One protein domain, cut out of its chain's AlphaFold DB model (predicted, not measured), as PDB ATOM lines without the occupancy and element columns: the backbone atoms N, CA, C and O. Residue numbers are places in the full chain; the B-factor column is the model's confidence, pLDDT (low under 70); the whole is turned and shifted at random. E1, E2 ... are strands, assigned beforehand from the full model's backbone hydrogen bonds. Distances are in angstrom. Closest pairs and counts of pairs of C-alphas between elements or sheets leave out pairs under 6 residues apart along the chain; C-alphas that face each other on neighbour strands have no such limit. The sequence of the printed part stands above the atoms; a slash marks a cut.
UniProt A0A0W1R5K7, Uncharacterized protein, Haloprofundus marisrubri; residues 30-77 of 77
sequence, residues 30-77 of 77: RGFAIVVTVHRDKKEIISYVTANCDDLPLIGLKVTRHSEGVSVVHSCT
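Overview. This is residues 30 to 77 of the 77 residues of an uncharacterized protein of Haloprofundus marisrubri (UniProt A0A0W1R5K7). Two long, narrow hairpins, E1 with E2 and E3 with E4, lie roughly face to face as two thin layers, with their strands running lengthwise. The turns at residues 41 to 43 and 67 to 68 sit at one end, while the link of residues 53 to 57 joins the hairpins at the other, where residues 30 and 77 also lie; the contacts between the layers are few. The printed part has 48 residues, with no named helix and four named strands, E1, E2, E3 and E4 along the chain, which hold 34 residues: the class is all strand. They form two sheets of two strands, E1 - E2 and E3 - E4, both antiparallel. The whole is loose, with a radius of gyration of the C-alphas of 12.2 A, and elongated, spanning 35 by 18 by 10 A.

Along the chain. E2, residues 44 to 52, measures 24.5 A from first to last C-alpha. E1, residues 33 to 40, measures 23.2 A and begins at C-alpha 33, at (222.500, 189.138, 170.606). E3, residues 58 to 66, measures 23.9 A and begins at C-alpha 58, at (214.412, 186.487, 173.132). E4, residues 69 to 76, measures 23.8 A and ends at C-alpha 76, at (213.078, 186.976, 177.593).

Arrangement. E1 and E2 are a hairpin of antiparallel neighbours, with 163 degrees between their directions. The C-alphas of Thr 37 and Tyr 48 face each other at 4.4 A. N 36 and O 49 are within hydrogen-bond range at 2.8 A, and so are N 46 and O 38 at 2.9 A. E3 and E4 are the other hairpin, antiparallel at 168 degrees. The C-alphas of Leu 61 and His 74 face each other at 4.4 A, and N 62 and O 73 are within hydrogen-bond range at 2.8 A. Between the hairpins, the closest C-alphas of E2 and E4 are those of Ser 47 and Val 70, 6.9 A apart. The closest C-alphas of E2 and E3 are those of Asn 52 and Leu 58, 7.2 A apart. E1 and E3 are near each other, with 9 pairs of C-alphas within 10 A and no pair within 8 A. E1 and E4 are only just apart, their closest C-alphas being 8.3 A from each other.

Size, cuts and confidence. The two C-alphas farthest apart are those of Asp 41 and Asp 55, at 35.8 A. The C-alphas of Arg 30 and Thr 77, the first and last printed, are 10.5 A apart, and Thr 77 is the chain's last residue. The printed part has no cut. The links E1 to E2, E2 to E3 and E3 to E4 are tight, of 3, 5 and 2 residues. The mean pLDDT of the printed part is 89.0, and no printed residue is under 70.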
ATOM      1  N   ARG A  30     218.801 180.686 170.794       83.81
ATOM      2  CA  ARG A  30     219.281 180.960 172.163       83.81
ATOM      3  C   ARG A  30     220.665 181.605 172.117       83.81
ATOM      4  O   ARG A  30     221.446 181.319 171.210       83.81
ATOM      5  N   GLY A  31     220.975 182.471 173.080       79.56
ATOM      6  CA  GLY A  31     222.224 183.239 173.048       79.56
ATOM      7  C   GLY A  31     222.270 184.304 171.958       79.56
ATOM      8  O   GLY A  31     223.338 184.857 171.700       79.56
ATOM      9  N   PHE A  32     221.144 184.603 171.300       83.56
ATOM     10  CA  PHE A  32     221.094 185.620 170.261       83.56
ATOM     11  C   PHE A  32     221.283 187.019 170.852       83.56
ATOM     12  O   PHE A  32     220.538 187.456 171.732       83.56
ATOM     13  N   ALA A  33     222.283 187.728 170.334       86.19
ATOM     14  CA  ALA A  33     222.500 189.138 170.606       86.19
ATOM     15  C   ALA A  33     221.983 189.960 169.425       86.19
ATOM     16  O   ALA A  33     222.398 189.756 168.282       86.19
ATOM     17  N   ILE A  34     221.101 190.914 169.707       87.69
ATOM     18  CA  ILE A  34     220.579 191.854 168.719       87.69
ATOM     19  C   ILE A  34     221.239 193.216 168.896       87.69
ATOM     20  O   ILE A  34     221.380 193.717 170.012       87.69
ATOM     21  N   VAL A  35     221.625 193.821 167.774       90.69
ATOM     22  CA  VAL A  35     222.169 195.178 167.711       90.69
ATOM     23  C   VAL A  35     221.297 195.995 166.767       90.69
ATOM     24  O   VAL A  35     221.143 195.645 165.598       90.69
ATOM     25  N   VAL A  36     220.730 197.090 167.265       91.94
ATOM     26  CA  VAL A  36     219.926 198.031 166.477       91.94
ATOM     27  C   VAL A  36     220.611 199.386 166.478       91.94
ATOM     28  O   VAL A  36     220.764 200.015 167.522       91.94
ATOM     29  N   THR A  37     220.980 199.862 165.295       92.94
ATOM     30  CA  THR A  37     221.593 201.181 165.121       92.94
ATOM     31  C   THR A  37     220.565 202.163 164.580       92.94
ATOM     32  O   THR A  37     220.080 202.028 163.454       92.94
ATOM     33  N   VAL A  38     220.244 203.180 165.373       91.88
ATOM     34  CA  VAL A  38     219.311 204.240 164.996       91.88
ATOM     35  C   VAL A  38     220.095 205.361 164.328       91.88
ATOM     36  O   VAL A  38     220.970 205.978 164.939       91.88
ATOM     37  N   HIS A  39     219.753 205.634 163.073       91.50
ATOM     38  CA  HIS A  39     220.384 206.680 162.283       91.50
ATOM     39  C   HIS A  39     219.452 207.878 162.106       91.50
ATOM     40  O   HIS A  39     218.256 207.706 161.864       91.50
ATOM     41  N   ARG A  40     220.011 209.089 162.139       85.94
ATOM     42  CA  ARG A  40     219.389 210.288 161.574       85.94
ATOM     43  C   ARG A  40     219.831 210.423 160.117       85.94
ATOM     44  O   ARG A  40     221.021 210.330 159.806       85.94
ATOM     45  N   ASP A  41     218.860 210.575 159.219       84.19
ATOM     46  CA  ASP A  41     219.066 210.799 157.780       84.19
ATOM     47  C   ASP A  41     220.026 209.804 157.099       84.19
ATOM     48  O   ASP A  41     220.735 210.150 156.154       84.19
ATOM     49  N   LYS A  42     220.067 208.553 157.586       81.31
ATOM     50  CA  LYS A  42     220.944 207.462 157.104       81.31
ATOM     51  C   LYS A  42     222.453 207.751 157.173       81.31
ATOM     52  O   LYS A  42     223.231 206.999 156.592       81.31
ATOM     53  N   LYS A  43     222.877 208.821 157.854       84.75
ATOM     54  CA  LYS A  43     224.283 209.260 157.898       84.75
ATOM     55  C   LYS A  43     224.852 209.270 159.308       84.75
ATOM     56  O   LYS A  43     225.957 208.787 159.520       84.75
ATOM     57  N   GLU A  44     224.108 209.823 160.259       90.00
ATOM     58  CA  GLU A  44     224.568 209.994 161.635       90.00
ATOM     59  C   GLU A  44     223.969 208.897 162.514       90.00
ATOM     60  O   GLU A  44     222.748 208.772 162.593       90.00
ATOM     61  N   ILE A  45     224.808 208.114 163.191       91.38
ATOM     62  CA  ILE A  45     224.343 207.219 164.254       91.38
ATOM     63  C   ILE A  45     224.012 208.085 165.465       91.38
ATOM     64  O   ILE A  45     224.903 208.679 166.063       91.38
ATOM     65  N   ILE A  46     222.736 208.131 165.838       90.94
ATOM     66  CA  ILE A  46     222.276 208.897 167.005       90.94
ATOM     67  C   ILE A  46     222.069 208.018 168.239       90.94
ATOM     68  O   ILE A  46     221.967 208.530 169.348       90.94
ATOM     69  N   SER A  47     221.971 206.701 168.053       91.69
ATOM     70  CA  SER A  47     221.896 205.725 169.137       91.69
ATOM     71  C   SER A  47     222.234 204.341 168.605       91.69
ATOM     72  O   SER A  47     221.923 204.015 167.459       91.69
ATOM     73  N   TYR A  48     222.784 203.494 169.462       92.12
ATOM     74  CA  TYR A  48     222.798 202.052 169.256       92.12
ATOM     75  C   TYR A  48     222.152 201.380 170.464       92.12
ATOM     76  O   TYR A  48     222.183 201.906 171.575       92.12
ATOM     77  N   VAL A  49     221.510 200.249 170.220       90.69
ATOM     78  CA  VAL A  49     220.805 199.458 171.220       90.69
ATOM     79  C   VAL A  49     221.300 198.036 171.088       90.69
ATOM     80  O   VAL A  49     221.310 197.495 169.984       90.69
ATOM     81  N   THR A  50     221.680 197.430 172.203       90.69
ATOM     82  CA  THR A  50     222.053 196.019 172.254       90.69
ATOM     83  C   THR A  50     221.173 195.300 173.260       90.69
ATOM     84  O   THR A  50     220.949 195.823 174.351       90.69
ATOM     85  N   ALA A  51     220.691 194.113 172.909       89.06
ATOM     86  CA  ALA A  51     220.002 193.235 173.846       89.06
ATOM     87  C   ALA A  51     220.436 191.784 173.627       89.06
ATOM     88  O   ALA A  51     220.671 191.358 172.497       89.06
ATOM     89  N   ASN A  52     220.535 191.035 174.715       89.31
ATOM     90  CA  ASN A  52     220.696 189.591 174.728       89.31
ATOM     91  C   ASN A  52     219.859 189.029 175.887       89.31
ATOM     92  O   ASN A  52     219.505 189.754 176.815       89.31
ATOM     93  N   CYS A  53     219.528 187.747 175.808       90.00
ATOM     94  CA  CYS A  53     218.805 187.029 176.859       90.00
ATOM     95  C   CYS A  53     219.640 185.868 177.429       90.00
ATOM     96  O   CYS A  53     219.084 184.963 178.037       90.00
ATOM     97  N   ASP A  54     220.962 185.882 177.211       86.62
ATOM     98  CA  ASP A  54     221.892 184.804 177.568       86.62
ATOM     99  C   ASP A  54     221.379 183.414 177.141       86.62
ATOM    100  O   ASP A  54     221.334 183.117 175.947       86.62
ATOM    101  N   ASP A  55     220.989 182.550 178.073       85.75
ATOM    102  CA  ASP A  55     220.480 181.203 177.796       85.75
ATOM    103  C   ASP A  55     218.961 181.140 177.539       85.75
ATOM    104  O   ASP A  55     218.461 180.108 177.068       85.75
ATOM    105  N   LEU A  56     218.239 182.241 177.767       87.75
ATOM    106  CA  LEU A  56     216.804 182.361 177.520       87.75
ATOM    107  C   LEU A  56     216.497 182.807 176.073       87.75
ATOM    108  O   LEU A  56     217.206 183.635 175.497       87.75
ATOM    109  N   PRO A  57     215.422 182.285 175.459       86.44
ATOM    110  CA  PRO A  57     214.832 182.835 174.241       86.44
ATOM    111  C   PRO A  57     214.466 184.328 174.334       86.44
ATOM    112  O   PRO A  57     213.737 184.752 175.232       86.44
ATOM    113  N   LEU A  58     214.906 185.123 173.348       87.19
ATOM    114  CA  LEU A  58     214.412 186.487 173.132       87.19
ATOM    115  C   LEU A  58     213.056 186.423 172.421       87.19
ATOM    116  O   LEU A  58     212.989 186.063 171.250       87.19
ATOM    117  N   ILE A  59     211.983 186.821 173.104       88.12
ATOM    118  CA  ILE A  59     210.624 186.796 172.533       88.12
ATOM    119  C   ILE A  59     210.214 188.120 171.884       88.12
ATOM    120  O   ILE A  59     209.237 188.176 171.141       88.12
ATOM    121  N   GLY A  60     210.940 189.206 172.155       88.81
ATOM    122  CA  GLY A  60     210.664 190.486 171.518       88.81
ATOM    123  C   GLY A  60     211.615 191.602 171.922       88.81
ATOM    124  O   GLY A  60     212.057 191.688 173.069       88.81
ATOM    125  N   LEU A  61     211.877 192.493 170.966       90.81
ATOM    126  CA  LEU A  61     212.564 193.765 171.154       90.81
ATOM    127  C   LEU A  61     211.720 194.873 170.520       90.81
ATOM    128  O   LEU A  61     211.361 194.795 169.346       90.81
ATOM    129  N   LYS A  62     211.462 195.941 171.272       93.56
ATOM    130  CA  LYS A  62     210.855 197.172 170.771       93.56
ATOM    131  C   LYS A  62     211.799 198.342 171.010       93.56
ATOM    132  O   LYS A  62     212.152 198.649 172.147       93.56
ATOM    133  N   VAL A  63     212.152 199.028 169.929       93.44
ATOM    134  CA  VAL A  63     212.911 200.283 169.957       93.44
ATOM    135  C   VAL A  63     211.961 201.418 169.591       93.44
ATOM    136  O   VAL A  63     211.179 201.304 168.650       93.44
ATOM    137  N   THR A  64     211.972 202.513 170.346       93.06
ATOM    138  CA  THR A  64     211.111 203.679 170.091       93.06
ATOM    139  C   THR A  64     211.938 204.956 170.141       93.06
ATOM    140  O   THR A  64     212.675 205.185 171.098       93.06
ATOM    141  N   ARG A  65     211.829 205.787 169.099       89.31
ATOM    142  CA  ARG A  65     212.495 207.093 169.016       89.31
ATOM    143  C   ARG A  65     211.534 208.192 169.477       89.31
ATOM    144  O   ARG A  65     210.514 208.420 168.841       89.31
ATOM    145  N   HIS A  66     211.916 208.911 170.526       89.56
ATOM    146  CA  HIS A  66     211.243 210.104 171.066       89.56
ATOM    147  C   HIS A  66     212.085 211.339 170.788       89.56
ATOM    148  O   HIS A  66     213.294 211.198 170.662       89.56
ATOM    149  N   SER A  67     211.519 212.549 170.746       85.62
ATOM    150  CA  SER A  67     212.281 213.806 170.556       85.62
ATOM    151  C   SER A  67     213.583 213.853 171.372       85.62
ATOM    152  O   SER A  67     214.645 214.081 170.790       85.62
ATOM    153  N   GLU A  68     213.488 213.500 172.654       86.00
ATOM    154  CA  GLU A  68     214.557 213.500 173.664       86.00
ATOM    155  C   GLU A  68     215.601 212.372 173.508       86.00
ATOM    156  O   GLU A  68     216.696 212.466 174.053       86.00
ATOM    157  N   GLY A  69     215.296 211.279 172.796       87.31
ATOM    158  CA  GLY A  69     216.180 210.109 172.761       87.31
ATOM    159  C   GLY A  69     215.533 208.812 172.277       87.31
ATOM    160  O   GLY A  69     214.493 208.813 171.625       87.31
ATOM    161  N   VAL A  70     216.167 207.680 172.576       91.62
ATOM    162  CA  VAL A  70     215.696 206.339 172.200       91.62
ATOM    163  C   VAL A  70     215.375 205.548 173.462       91.62
ATOM    164  O   VAL A  70     216.188 205.492 174.379       91.62
ATOM    165  N   SER A  71     214.197 204.927 173.505       92.25
ATOM    166  CA  SER A  71     213.803 203.987 174.557       92.25
ATOM    167  C   SER A  71     213.738 202.567 174.014       92.25
ATOM    168  O   SER A  71     213.371 202.355 172.855       92.25
ATOM    169  N   VAL A  72     214.024 201.597 174.878       92.44
ATOM    170  CA  VAL A  72     214.104 200.182 174.516       92.44
ATOM    171  C   VAL A  72     213.342 199.352 175.530       92.44
ATOM    172  O   VAL A  72     213.492 199.551 176.733       92.44
ATOM    173  N   VAL A  73     212.559 198.400 175.035       93.12
ATOM    174  CA  VAL A  73     211.937 197.344 175.833       93.12
ATOM    175  C   VAL A  73     212.292 196.011 175.186       93.12
ATOM    176  O   VAL A  73     212.161 195.871 173.972       93.12
ATOM    177  N   HIS A  74     212.742 195.042 175.977       91.25
ATOM    178  CA  HIS A  74     212.976 193.673 175.522       91.25
ATOM    179  C   HIS A  74     212.368 192.682 176.512       91.25
ATOM    180  O   HIS A  74     212.099 193.039 177.660       91.25
ATOM    181  N   SER A  75     212.127 191.459 176.052       91.19
ATOM    182  CA  SER A  75     211.530 190.405 176.866       91.19
ATOM    183  C   SER A  75     212.165 189.053 176.557       91.19
ATOM    184  O   SER A  75     212.344 188.702 175.389       91.19
ATOM    185  N   CYS A  76     212.464 188.303 177.616       91.62
ATOM    186  CA  CYS A  76     213.078 186.976 177.593       91.62
ATOM    187  C   CYS A  76     212.152 185.978 178.305       91.62
ATOM    188  O   CYS A  76     211.464 186.379 179.249       91.62
ATOM    189  N   THR A  77     212.124 184.710 177.882       86.56
ATOM    190  CA  THR A  77     211.313 183.646 178.521       86.56
ATOM    191  C   THR A  77     212.066 182.349 178.656       86.56
ATOM    192  O   THR A  77     212.739 182.011 177.662       86.56
TER     193      THR A  77